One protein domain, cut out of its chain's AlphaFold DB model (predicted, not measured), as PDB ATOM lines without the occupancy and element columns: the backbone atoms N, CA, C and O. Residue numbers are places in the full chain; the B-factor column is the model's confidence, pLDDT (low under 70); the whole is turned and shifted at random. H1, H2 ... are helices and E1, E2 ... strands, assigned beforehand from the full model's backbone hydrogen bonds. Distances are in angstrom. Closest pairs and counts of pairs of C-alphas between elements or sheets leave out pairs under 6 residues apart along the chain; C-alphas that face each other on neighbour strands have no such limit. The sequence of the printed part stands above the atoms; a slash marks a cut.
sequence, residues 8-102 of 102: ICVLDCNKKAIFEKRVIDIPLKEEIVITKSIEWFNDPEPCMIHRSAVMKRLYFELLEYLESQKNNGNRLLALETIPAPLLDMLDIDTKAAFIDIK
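This is residues 8 to 102 of the 102 residues of an uncharacterized protein of Ruminiclostridium sp (UniProt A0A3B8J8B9). A small, twisted four-stranded sheet makes one end of an elongated domain, and the long helix H2 runs from the sheet's E4 and E3 side to the other end, where H1 packs on its residues 50 to 55. Short H3 lies nearest the domain's middle. The 95 printed residues hold three helices and four strands in the order E1 E2 H1 H2 E3 H3 E4; the class is mixed. The sheet, E2 E1 E4 E3, is antiparallel throughout. The whole is compact, with a radius of gyration of the C-alphas of 14.1 A and spans of 42 by 27 by 20 A.

Start with E1, residues 8 to 12, which forms a hairpin with E2, residues 17 to 22; N 10 and O 19 are 2.9 A apart. On its other side E1 has antiparallel E4, residues 96 to 101, with N 9 and O 100 at 2.8 A. E4 pairs antiparallel with edge strand E3, residues 76 to 78; N 77 and O 99 are 2.8 A apart. H1, residues 30 to 41, touches H2, residues 48 to 71, about perpendicular at 76 degrees; the closest C-alphas, Ser 37 and His 50, are 6.0 A apart. H2 only grazes the sheet, with residues 66 to 70. H2 only just touches H3, residues 84 to 88, with 3 pairs of C-alphas within 8 A; the closest, Leu 62 and Leu 86, are 6.4 A apart. In H1, H2 and H3 every O i to N i+4 pair is within hydrogen-bond range.

Find C-alpha 8 at (9.890, 41.857, 1.929), where E1 begins its 13.2 A; E2 spans 14.2 A and H1 16.0 A. From C-alpha 48 at (0.342, 65.010, 9.467), H2 runs 33.8 A. E3 spans 6.8 A, H3 5.9 A and E4 14.1 A, ending at C-alpha 101 (14.067, 40.395, 0.670).

The C-alphas farthest apart, Asn 14 and Asn 42, are 43.0 A apart. The printed part has no cut, no link is long, and no printed residue is under pLDDT 70.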
ATOM      1  N   ILE A   8       9.344  42.780   0.951       91.50
ATOM      2  CA  ILE A   8       9.890  41.857   1.929       91.50
ATOM      3  C   ILE A   8       8.801  40.902   2.398       91.50
ATOM      4  O   ILE A   8       7.616  41.245   2.451       91.50
ATOM      5  N   CYS A   9       9.221  39.690   2.714       92.56
ATOM      6  CA  CYS A   9       8.394  38.647   3.277       92.56
ATOM      7  C   CYS A   9       8.871  38.398   4.705       92.56
ATOM      8  O   CYS A   9      10.010  37.992   4.925       92.56
ATOM      9  N   VAL A  10       8.015  38.692   5.677       91.81
ATOM     10  CA  VAL A  10       8.318  38.452   7.086       91.81
ATOM     11  C   VAL A  10       7.929  37.019   7.417       91.81
ATOM     12  O   VAL A  10       6.837  36.557   7.082       91.81
ATOM     13  N   LEU A  11       8.847  36.306   8.054       92.62
ATOM     14  CA  LEU A  11       8.765  34.886   8.351       92.62
ATOM     15  C   LEU A  11       8.818  34.673   9.866       92.62
ATOM     16  O   LEU A  11       9.547  35.364  10.578       92.62
ATOM     17  N   ASP A  12       8.078  33.679  10.338       92.44
ATOM     18  CA  ASP A  12       8.109  33.202  11.723       92.44
ATOM     19  C   ASP A  12       9.384  32.387  12.021       92.44
ATOM     20  O   ASP A  12      10.139  32.041  11.103       92.44
ATOM     21  N   CYS A  13       9.625  32.025  13.287       90.25
ATOM     22  CA  CYS A  13      10.745  31.164  13.687       90.25
ATOM     23  C   CYS A  13      10.773  29.815  12.941       90.25
ATOM     24  O   CYS A  13      11.843  29.255  12.705       90.25
ATOM     25  N   ASN A  14       9.620  29.343  12.456       90.50
ATOM     26  CA  ASN A  14       9.495  28.149  11.615       90.50
ATOM     27  C   ASN A  14       9.744  28.401  10.111       90.50
ATOM     28  O   ASN A  14       9.436  27.539   9.288       90.50
ATOM     29  N   LYS A  15      10.248  29.582   9.718       87.12
ATOM     30  CA  LYS A  15      10.410  30.026   8.314       87.12
ATOM     31  C   LYS A  15       9.102  30.026   7.513       87.12
ATOM     32  O   LYS A  15       9.105  29.903   6.288       87.12
ATOM     33  N   LYS A  16       7.967  30.157   8.200       91.31
ATOM     34  CA  LYS A  16       6.648  30.256   7.575       91.31
ATOM     35  C   LYS A  16       6.328  31.722   7.314       91.31
ATOM     36  O   LYS A  16       6.454  32.534   8.224       91.31
ATOM     37  N   ALA A  17       5.915  32.055   6.092       90.88
ATOM     38  CA  ALA A  17       5.549  33.423   5.731       90.88
ATOM     39  C   ALA A  17       4.350  33.885   6.566       90.88
ATOM     40  O   ALA A  17       3.285  33.267   6.518       90.88
ATOM     41  N   ILE A  18       4.548  34.955   7.333       90.94
ATOM     42  CA  ILE A  18       3.493  35.632   8.085       90.94
ATOM     43  C   ILE A  18       2.769  36.583   7.131       90.94
ATOM     44  O   ILE A  18       1.553  36.500   6.975       90.94
ATOM     45  N   PHE A  19       3.523  37.448   6.447       90.00
ATOM     46  CA  PHE A  19       3.004  38.344   5.419       90.00
ATOM     47  C   PHE A  19       4.091  38.746   4.417       90.00
ATOM     48  O   PHE A  19       5.278  38.791   4.738       90.00
ATOM     49  N   GLU A  20       3.666  39.097   3.204       91.25
ATOM     50  CA  GLU A  20       4.521  39.689   2.176       91.25
ATOM     51  C   GLU A  20       3.954  41.045   1.770       91.25
ATOM     52  O   GLU A  20       2.814  41.147   1.309       91.25
ATOM     53  N   LYS A  21       4.757  42.096   1.934       90.44
ATOM     54  CA  LYS A  21       4.354  43.472   1.646       90.44
ATOM     55  C   LYS A  21       5.527  44.297   1.126       90.44
ATOM     56  O   LYS A  21       6.680  43.871   1.133       90.44
ATOM     57  N   ARG A  22       5.225  45.495   0.624       90.56
ATOM     58  CA  ARG A  22       6.259  46.495   0.323       90.56
ATOM     59  C   ARG A  22       6.826  47.029   1.633       90.56
ATOM     60  O   ARG A  22       6.072  47.172   2.584       90.56
ATOM     61  N   VAL A  23       8.111  47.378   1.653       88.88
ATOM     62  CA  VAL A  23       8.768  47.941   2.852       88.88
ATOM     63  C   VAL A  23       8.003  49.162   3.382       88.88
ATOM     64  O   VAL A  23       7.745  49.267   4.571       88.88
ATOM     65  N   ILE A  24       7.549  50.027   2.472       87.62
ATOM     66  CA  ILE A  24       6.760  51.232   2.776       87.62
ATOM     67  C   ILE A  24       5.299  50.972   3.191       87.62
ATOM     68  O   ILE A  24       4.586  51.913   3.513       87.62
ATOM     69  N   ASP A  25       4.824  49.728   3.090       89.31
ATOM     70  CA  ASP A  25       3.460  49.312   3.466       89.31
ATOM     71  C   ASP A  25       3.438  48.666   4.862       89.31
ATOM     72  O   ASP A  25       2.380  48.272   5.356       89.31
ATOM     73  N   ILE A  26       4.611  48.507   5.482       88.31
ATOM     74  CA  ILE A  26       4.740  47.968   6.832       88.31
ATOM     75  C   ILE A  26       4.382  49.083   7.805       88.31
ATOM     76  O   ILE A  26       5.000  50.143   7.735       88.31
ATOM     77  N   PRO A  27       3.404  48.874   8.697       87.62
ATOM     78  CA  PRO A  27       3.049  49.888   9.672       87.62
ATOM     79  C   PRO A  27       4.259  50.223  10.556       87.62
ATOM     80  O   PRO A  27       5.006  49.343  10.982       87.62
ATOM     81  N   LEU A  28       4.459  51.516  10.797       89.62
ATOM     82  CA  LEU A  28       5.435  52.017  11.760       89.62
ATOM     83  C   LEU A  28       4.734  52.232  13.098       89.62
ATOM     84  O   LEU A  28       3.576  52.659  13.117       89.62
ATOM     85  N   LYS A  29       5.444  52.002  14.204       90.25
ATOM     86  CA  LYS A  29       4.922  52.302  15.539       90.25
ATOM     87  C   LYS A  29       4.636  53.794  15.645       90.25
ATOM     88  O   LYS A  29       5.529  54.626  15.462       90.25
ATOM     89  N   GLU A  30       3.392  54.136  15.961       86.06
ATOM     90  CA  GLU A  30       2.960  55.533  16.025       86.06
ATOM     91  C   GLU A  30       3.757  56.323  17.077       86.06
ATOM     92  O   GLU A  30       4.167  57.454  16.819       86.06
ATOM     93  N   GLU A  31       4.085  55.692  18.206       88.56
ATOM     94  CA  GLU A  31       4.907  56.267  19.277       88.56
ATOM     95  C   GLU A  31       6.286  56.726  18.780       88.56
ATOM     96  O   GLU A  31       6.745  57.817  19.124       88.56
ATOM     97  N   ILE A  32       6.929  55.933  17.915       90.00
ATOM     98  CA  ILE A  32       8.239  56.261  17.340       90.00
ATOM     99  C   ILE A  32       8.115  57.425  16.364       90.00
ATOM    100  O   ILE A  32       8.934  58.343  16.396       90.00
ATOM    101  N   VAL A  33       7.075  57.431  15.526       89.00
ATOM    102  CA  VAL A  33       6.834  58.529  14.581       89.00
ATOM    103  C   VAL A  33       6.568  59.836  15.325       89.00
ATOM    104  O   VAL A  33       7.141  60.860  14.951       89.00
ATOM    105  N   ILE A  34       5.750  59.820  16.381       88.44
ATOM    106  CA  ILE A  34       5.471  61.002  17.208       88.44
ATOM    107  C   ILE A  34       6.754  61.484  17.880       88.44
ATOM    108  O   ILE A  34       7.125  62.641  17.705       88.44
ATOM    109  N   THR A  35       7.471  60.591  18.566       89.62
ATOM    110  CA  THR A  35       8.714  60.925  19.278       89.62
ATOM    111  C   THR A  35       9.737  61.547  18.334       89.62
ATOM    112  O   THR A  35      10.215  62.649  18.581       89.62
ATOM    113  N   LYS A  36      10.010  60.903  17.192       88.38
ATOM    114  CA  LYS A  36      10.951  61.417  16.186       88.38
ATOM    115  C   LYS A  36      10.484  62.728  15.565       88.38
ATOM    116  O   LYS A  36      11.312  63.570  15.238       88.38
ATOM    117  N   SER A  37       9.175  62.923  15.411       87.75
ATOM    118  CA  SER A  37       8.644  64.190  14.903       87.75
ATOM    119  C   SER A  37       8.869  65.325  15.900       87.75
ATOM    120  O   SER A  37       9.315  66.392  15.492       87.75
ATOM    121  N   ILE A  38       8.641  65.087  17.195       88.69
ATOM    122  CA  ILE A  38       8.934  66.066  18.250       88.69
ATOM    123  C   ILE A  38      10.441  66.354  18.288       88.69
ATOM    124  O   ILE A  38      10.834  67.514  18.296       88.69
ATOM    125  N   GLU A  39      11.292  65.323  18.239       88.00
ATOM    126  CA  GLU A  39      12.756  65.480  18.261       88.00
ATOM    127  C   GLU A  39      13.307  66.249  17.049       88.00
ATOM    128  O   GLU A  39      14.277  66.990  17.179       88.00
ATOM    129  N   TRP A  40      12.749  66.043  15.853       88.00
ATOM    130  CA  TRP A  40      13.286  66.638  14.622       88.00
ATOM    131  C   TRP A  40      12.689  68.000  14.291       88.00
ATOM    132  O   TRP A  40      13.367  68.818  13.671       88.00
ATOM    133  N   PHE A  41      11.431  68.236  14.662       86.19
ATOM    134  CA  PHE A  41      10.710  69.466  14.335       86.19
ATOM    135  C   PHE A  41      10.482  70.369  15.554       86.19
ATOM    136  O   PHE A  41       9.967  71.470  15.383       86.19
ATOM    137  N   ASN A  42      10.873  69.939  16.763       83.88
ATOM    138  CA  ASN A  42      10.586  70.616  18.035       83.88
ATOM    139  C   ASN A  42       9.092  70.953  18.216       83.88
ATOM    140  O   ASN A  42       8.738  71.915  18.896       83.88
ATOM    141  N   ASP A  43       8.220  70.161  17.594       80.00
ATOM    142  CA  ASP A  43       6.779  70.384  17.538       80.00
ATOM    143  C   ASP A  43       6.094  69.368  18.465       80.00
ATOM    144  O   ASP A  43       6.118  68.176  18.152       80.00
ATOM    145  N   PRO A  44       5.534  69.785  19.619       78.50
ATOM    146  CA  PRO A  44       4.982  68.869  20.622       78.50
ATOM    147  C   PRO A  44       3.743  68.109  20.126       78.50
ATOM    148  O   PRO A  44       3.455  67.019  20.616       78.50
ATOM    149  N   GLU A  45       3.038  68.651  19.133       81.75
ATOM    150  CA  GLU A  45       1.873  68.032  18.498       81.75
ATOM    151  C   GLU A  45       2.104  67.894  16.986       81.75
ATOM    152  O   GLU A  45       1.525  68.638  16.188       81.75
ATOM    153  N   PRO A  46       2.944  66.933  16.555       82.06
ATOM    154  CA  PRO A  46       3.355  66.838  15.168       82.06
ATOM    155  C   PRO A  46       2.157  66.618  14.251       82.06
ATOM    156  O   PRO A  46       1.478  65.584  14.296       82.06
ATOM    157  N   CYS A  47       1.937  67.593  13.375       85.12
ATOM    158  CA  CYS A  47       0.932  67.535  12.324       85.12
ATOM    159  C   CYS A  47       1.228  66.416  11.307       85.12
ATOM    160  O   CYS A  47       2.353  65.926  11.182       85.12
ATOM    161  N   MET A  48       0.227  66.058  10.498       83.69
ATOM    162  CA  MET A  48       0.342  65.010   9.467       83.69
ATOM    163  C   MET A  48       1.514  65.222   8.496       83.69
ATOM    164  O   MET A  48       2.101  64.251   8.017       83.69
ATOM    165  N   ILE A  49       1.883  66.478   8.225       87.50
ATOM    166  CA  ILE A  49       3.018  66.832   7.361       87.50
ATOM    167  C   ILE A  49       4.346  66.407   8.011       87.50
ATOM    168  O   ILE A  49       5.154  65.745   7.358       87.50
ATOM    169  N   HIS A  50       4.540  66.710   9.301       87.62
ATOM    170  CA  HIS A  50       5.725  66.308  10.066       87.62
ATOM    171  C   HIS A  50       5.821  64.786  10.161       87.62
ATOM    172  O   HIS A  50       6.845  64.210   9.791       87.62
ATOM    173  N   ARG A  51       4.717  64.119  10.523       87.62
ATOM    174  CA  ARG A  51       4.659  62.650  10.598       87.62
ATOM    175  C   ARG A  51       5.029  62.002   9.265       87.62
ATOM    176  O   ARG A  51       5.846  61.088   9.232       87.62
ATOM    177  N   SER A  52       4.491  62.513   8.157       88.25
ATOM    178  CA  SER A  52       4.794  62.000   6.814       88.25
ATOM    179  C   SER A  52       6.272  62.164   6.448       88.25
ATOM    180  O   SER A  52       6.861  61.266   5.846       88.25
ATOM    181  N   ALA A  53       6.892  63.289   6.821       89.69
ATOM    182  CA  ALA A  53       8.318  63.520   6.604       89.69
ATOM    183  C   ALA A  53       9.184  62.554   7.428       89.69
ATOM    184  O   ALA A  53      10.130  61.976   6.887       89.69
ATOM    185  N   VAL A  54       8.822  62.326   8.696       91.12
ATOM    186  CA  VAL A  54       9.493  61.350   9.562       91.12
ATOM    187  C   VAL A  54       9.372  59.944   9.005       91.12
ATOM    188  O   VAL A  54      10.391  59.309   8.750       91.12
ATOM    189  N   MET A  55       8.148  59.480   8.737       89.69
ATOM    190  CA  MET A  55       7.899  58.155   8.168       89.69
ATOM    191  C   MET A  55       8.717  57.933   6.898       89.69
ATOM    192  O   MET A  55       9.379  56.909   6.757       89.69
ATOM    193  N   LYS A  56       8.732  58.910   5.982       89.44
ATOM    194  CA  LYS A  56       9.499  58.811   4.737       89.44
ATOM    195  C   LYS A  56      10.992  58.608   4.991       89.44
ATOM    196  O   LYS A  56      11.615  57.835   4.270       89.44
ATOM    197  N   ARG A  57      11.556  59.291   5.988       90.44
ATOM    198  CA  ARG A  57      12.966  59.150   6.361       90.44
ATOM    199  C   ARG A  57      13.247  57.794   7.004       90.44
ATOM    200  O   ARG A  57      14.176  57.130   6.568       90.44
ATOM    201  N   LEU A  58      12.393  57.344   7.925       90.06
ATOM    202  CA  LEU A  58      12.497  56.017   8.546       90.06
ATOM    203  C   LEU A  58      12.452  54.896   7.496       90.06
ATOM    204  O   LEU A  58      13.315  54.019   7.472       90.06
ATOM    205  N   TYR A  59      11.502  54.961   6.559       90.50
ATOM    206  CA  TYR A  59      11.442  54.005   5.453       90.50
ATOM    207  C   TYR A  59      12.665  54.077   4.545       90.50
ATOM    208  O   TYR A  59      13.067  53.052   4.004       90.50
ATOM    209  N   PHE A  60      13.238  55.264   4.340       89.88
ATOM    210  CA  PHE A  60      14.442  55.416   3.531       89.88
ATOM    211  C   PHE A  60      15.638  54.722   4.190       89.88
ATOM    212  O   PHE A  60      16.294  53.925   3.531       89.88
ATOM    213  N   GLU A  61      15.846  54.925   5.494       90.62
ATOM    214  CA  GLU A  61      16.901  54.241   6.257       90.62
ATOM    215  C   GLU A  61      16.728  52.716   6.226       90.62
ATOM    216  O   GLU A  61      17.687  51.973   6.004       90.62
ATOM    217  N   LEU A  62      15.489  52.236   6.377       89.69
ATOM    218  CA  LEU A  62      15.184  50.813   6.272       89.69
ATOM    219  C   LEU A  62      15.456  50.266   4.862       89.69
ATOM    220  O   LEU A  62      16.046  49.197   4.721       89.69
ATOM    221  N   LEU A  63      15.043  50.988   3.817       89.94
ATOM    222  CA  LEU A  63      15.293  50.606   2.426       89.94
ATOM    223  C   LEU A  63      16.788  50.547   2.117       89.94
ATOM    224  O   LEU A  63      17.226  49.556   1.543       89.94
ATOM    225  N   GLU A  64      17.568  51.547   2.529       90.94
ATOM    226  CA  GLU A  64      19.020  51.562   2.327       90.94
ATOM    227  C   GLU A  64      19.697  50.376   3.017       90.94
ATOM    228  O   GLU A  64      20.543  49.706   2.417       90.94
ATOM    229  N   TYR A  65      19.289  50.062   4.252       90.75
ATOM    230  CA  TYR A  65      19.798  48.898   4.970       90.75
ATOM    231  C   TYR A  65      19.473  47.590   4.232       90.75
ATOM    232  O   TYR A  65      20.363  46.771   3.992       90.75
ATOM    233  N   LEU A  66      18.216  47.401   3.816       89.62
ATOM    234  CA  LEU A  66      17.786  46.203   3.089       89.62
ATOM    235  C   LEU A  66      18.450  46.097   1.707       89.62
ATOM    236  O   LEU A  66      18.850  45.008   1.298       89.62
ATOM    237  N   GLU A  67      18.618  47.206   0.987       90.00
ATOM    238  CA  GLU A  67      19.340  47.245  -0.288       90.00
ATOM    239  C   GLU A  67      20.806  46.870  -0.122       90.00
ATOM    240  O   GLU A  67      21.316  46.067  -0.905       90.00
ATOM    241  N   SER A  68      21.468  47.403   0.905       90.62
ATOM    242  CA  SER A  68      22.849  47.054   1.226       90.62
ATOM    243  C   SER A  68      22.978  45.556   1.498       90.62
ATOM    244  O   SER A  68      23.824  44.884   0.906       90.62
ATOM    245  N   GLN A  69      22.077  44.987   2.301       90.81
ATOM    246  CA  GLN A  69      22.067  43.551   2.578       90.81
ATOM    247  C   GLN A  69      21.818  42.721   1.312       90.81
ATOM    248  O   GLN A  69      22.572  41.787   1.028       90.81
ATOM    249  N   LYS A  70      20.844  43.117   0.483       89.19
ATOM    250  CA  LYS A  70      20.566  42.470  -0.806       89.19
ATOM    251  C   LYS A  70      21.779  42.503  -1.739       89.19
ATOM    252  O   LYS A  70      22.046  41.504  -2.408       89.19
ATOM    253  N   ASN A  71      22.507  43.621  -1.791       89.19
ATOM    254  CA  ASN A  71      23.704  43.788  -2.621       89.19
ATOM    255  C   ASN A  71      24.862  42.900  -2.132       89.19
ATOM    256  O   ASN A  71      25.543  42.272  -2.935       89.19
ATOM    257  N   ASN A  72      24.989  42.730  -0.813       89.00
ATOM    258  CA  ASN A  72      25.916  41.776  -0.195       89.00
ATOM    259  C   ASN A  72      25.515  40.295  -0.390       89.00
ATOM    260  O   ASN A  72      26.219  39.402   0.074       89.00
ATOM    261  N   GLY A  73      24.393  40.006  -1.061       87.56
ATOM    262  CA  GLY A  73      23.878  38.647  -1.268       87.56
ATOM    263  C   GLY A  73      23.007  38.121  -0.123       87.56
ATOM    264  O   GLY A  73      22.476  37.013  -0.214       87.56
ATOM    265  N   ASN A  74      22.787  38.924   0.920       88.88
ATOM    266  CA  ASN A  74      21.941  38.581   2.057       88.88
ATOM    267  C   ASN A  74      20.479  38.880   1.718       88.88
ATOM    268  O   ASN A  74      20.007  40.007   1.848       88.88
ATOM    269  N   ARG A  75      19.752  37.858   1.261       89.12
ATOM    270  CA  ARG A  75      18.298  37.962   1.046       89.12
ATOM    271  C   ARG A  75      17.502  37.661   2.307       89.12
ATOM    272  O   ARG A  75      16.492  38.307   2.533       89.12
ATOM    273  N   LEU A  76      17.965  36.717   3.120       91.06
ATOM    274  CA  LEU A  76      17.307  36.318   4.358       91.06
ATOM    275  C   LEU A  76      18.072  36.890   5.553       91.06
ATOM    276  O   LEU A  76      19.231  36.541   5.771       91.06
ATOM    277  N   LEU A  77      17.411  37.745   6.320       91.56
ATOM    278  CA  LEU A  77      17.951  38.408   7.501       91.56
ATOM    279  C   LEU A  77      17.184  37.940   8.730       91.56
ATOM    280  O   LEU A  77      15.955  37.941   8.727       91.56
ATOM    281  N   ALA A  78      17.883  37.549   9.789       90.81
ATOM    282  CA  ALA A  78      17.228  37.322  11.071       90.81
ATOM    283  C   ALA A  78      16.936  38.676  11.731       90.81
ATOM    284  O   ALA A  78      17.751  39.593  11.624       90.81
ATOM    285  N   LEU A  79      15.798  38.819  12.413       87.44
ATOM    286  CA  LEU A  79      15.418  40.081  13.065       87.44
ATOM    287  C   LEU A  79      16.487  40.555  14.065       87.44
ATOM    288  O   LEU A  79      16.732  41.748  14.176       87.44
ATOM    289  N   GLU A  80      17.180  39.619  14.713       85.94
ATOM    290  CA  GLU A  80      18.315  39.883  15.608       85.94
ATOM    291  C   GLU A  80      19.529  40.534  14.918       85.94
ATOM    292  O   GLU A  80      20.325  41.202  15.571       85.94
ATOM    293  N   THR A  81      19.682  40.352  13.601       88.31
ATOM    294  CA  THR A  81      20.782  40.950  12.820       88.31
ATOM    295  C   THR A  81      20.468  42.368  12.358       88.31
ATOM    296  O   THR A  81      21.370  43.116  11.972       88.31
ATOM    297  N   ILE A  82      19.186  42.737  12.381       88.31
ATOM    298  CA  ILE A  82      18.719  44.068  12.020       88.31
ATOM    299  C   ILE A  82      19.017  44.989  13.204       88.31
ATOM    300  O   ILE A  82      18.747  44.627  14.350       88.31
ATOM    301  N   PRO A  83      19.572  46.189  12.971       89.44
ATOM    302  CA  PRO A  83      19.843  47.115  14.055       89.44
ATOM    303  C   PRO A  83      18.550  47.444  14.809       89.44
ATOM    304  O   PRO A  83      17.545  47.827  14.206       89.44
ATOM    305  N   ALA A  84      18.613  47.348  16.140       85.56
ATOM    306  CA  ALA A  84      17.507  47.628  17.055       85.56
ATOM    307  C   ALA A  84      16.670  48.878  16.709       85.56
ATOM    308  O   ALA A  84      15.449  48.754  16.727       85.56
ATOM    309  N   PRO A  85      17.238  50.048  16.333       86.00
ATOM    310  CA  PRO A  85      16.419  51.206  15.964       86.00
ATOM    311  C   PRO A  85      15.519  50.974  14.738       86.00
ATOM    312  O   PRO A  85      14.400  51.479  14.717       86.00
ATOM    313  N   LEU A  86      15.975  50.211  13.735       87.19
ATOM    314  CA  LEU A  86      15.167  49.852  12.559       87.19
ATOM    315  C   LEU A  86      14.094  48.822  12.899       87.19
ATOM    316  O   LEU A  86      13.018  48.840  12.309       87.19
ATOM    317  N   LEU A  87      14.380  47.922  13.835       86.62
ATOM    318  CA  LEU A  87      13.400  46.943  14.278       86.62
ATOM    319  C   LEU A  87      12.306  47.599  15.122       86.62
ATOM    320  O   LEU A  87      11.124  47.347  14.915       86.62
ATOM    321  N   ASP A  88      12.703  48.464  16.053       86.62
ATOM    322  CA  ASP A  88      11.794  49.053  17.027       86.62
ATOM    323  C   ASP A  88      10.817  50.053  16.399       86.62
ATOM    324  O   ASP A  88       9.696  50.194  16.878       86.62
ATOM    325  N   MET A  89      11.194  50.689  15.285       87.94
ATOM    326  CA  MET A  89      10.283  51.551  14.526       87.94
ATOM    327  C   MET A  89       9.173  50.788  13.794       87.94
ATOM    328  O   MET A  89       8.159  51.399  13.455       87.94
ATOM    329  N   LEU A  90       9.341  49.490  13.526       87.81
ATOM    330  CA  LEU A  90       8.377  48.697  12.768       87.81
ATOM    331  C   LEU A  90       7.348  48.061  13.708       87.81
ATOM    332  O   LEU A  90       7.690  47.457  14.725       87.81
ATOM    333  N   ASP A  91       6.076  48.164  13.339       87.62
ATOM    334  CA  ASP A  91       4.967  47.535  14.051       87.62
ATOM    335  C   ASP A  91       4.740  46.127  13.477       87.62
ATOM    336  O   ASP A  91       3.875  45.884  12.633       87.62
ATOM    337  N   ILE A  92       5.628  45.199  13.841       83.88
ATOM    338  CA  ILE A  92       5.607  43.817  13.348       83.88
ATOM    339  C   ILE A  92       5.138  42.886  14.464       83.88
ATOM    340  O   ILE A  92       5.544  43.017  15.618       83.88
ATOM    341  N   ASP A  93       4.298  41.916  14.094       77.19
ATOM    342  CA  ASP A  93       3.821  40.861  14.988       77.19
ATOM    343  C   ASP A  93       4.997  40.172  15.698       77.19
ATOM    344  O   ASP A  93       6.001  39.826  15.073       77.19
ATOM    345  N   THR A  94       4.858  39.934  17.004       75.06
ATOM    346  CA  THR A  94       5.906  39.355  17.863       75.06
ATOM    347  C   THR A  94       6.373  37.970  17.398       75.06
ATOM    348  O   THR A  94       7.418  37.490  17.822       75.06
ATOM    349  N   LYS A  95       5.615  37.314  16.512       84.88
ATOM    350  CA  LYS A  95       5.986  36.041  15.882       84.88
ATOM    351  C   LYS A  95       7.063  36.175  14.802       84.88
ATOM    352  O   LYS A  95       7.644  35.175  14.395       84.88
ATOM    353  N   ALA A  96       7.337  37.379  14.306       87.94
ATOM    354  CA  ALA A  96       8.365  37.583  13.296       87.94
ATOM    355  C   ALA A  96       9.756  37.206  13.823       87.94
ATOM    356  O   ALA A  96      10.169  37.635  14.895       87.94
ATOM    357  N   ALA A  97      10.492  36.427  13.034       90.94
ATOM    358  CA  ALA A  97      11.860  36.013  13.341       90.94
ATOM    359  C   ALA A  97      12.833  36.273  12.184       90.94
ATOM    360  O   ALA A  97      14.003  36.569  12.425       90.94
ATOM    361  N   PHE A  98      12.361  36.238  10.931       92.00
ATOM    362  CA  PHE A  98      13.191  36.525   9.760       92.00
ATOM    363  C   PHE A  98      12.501  37.465   8.769       92.00
ATOM    364  O   PHE A  98      11.276  37.522   8.683       92.00
ATOM    365  N   ILE A  99      13.304  38.168   7.977       91.50
ATOM    366  CA  ILE A  99      12.890  38.998   6.850       91.50
ATOM    367  C   ILE A  99      13.576  38.475   5.590       91.50
ATOM    368  O   ILE A  99      14.801  38.440   5.513       91.50
ATOM    369  N   ASP A 100      12.788  38.084   4.597       92.50
ATOM    370  CA  ASP A 100      13.253  37.689   3.270       92.50
ATOM    371  C   ASP A 100      13.008  38.815   2.259       92.50
ATOM    372  O   ASP A 100      11.875  39.239   2.032       92.50
ATOM    373  N   ILE A 101      14.078  39.313   1.652       91.56
ATOM    374  CA  ILE A 101      14.067  40.395   0.670       91.56
ATOM    375  C   ILE A 101      13.856  39.802  -0.725       91.56
ATOM    376  O   ILE A 101      14.670  39.003  -1.201       91.56
ATOM    377  N   LYS A 102      12.791  40.236  -1.408       85.75
ATOM    378  CA  LYS A 102      12.470  39.824  -2.785       85.75
ATOM    379  C   LYS A 102      13.167  40.702  -3.830       85.75
ATOM    380  O   LYS A 102      13.369  41.922  -3.614       85.75
TER     381      LYS A 102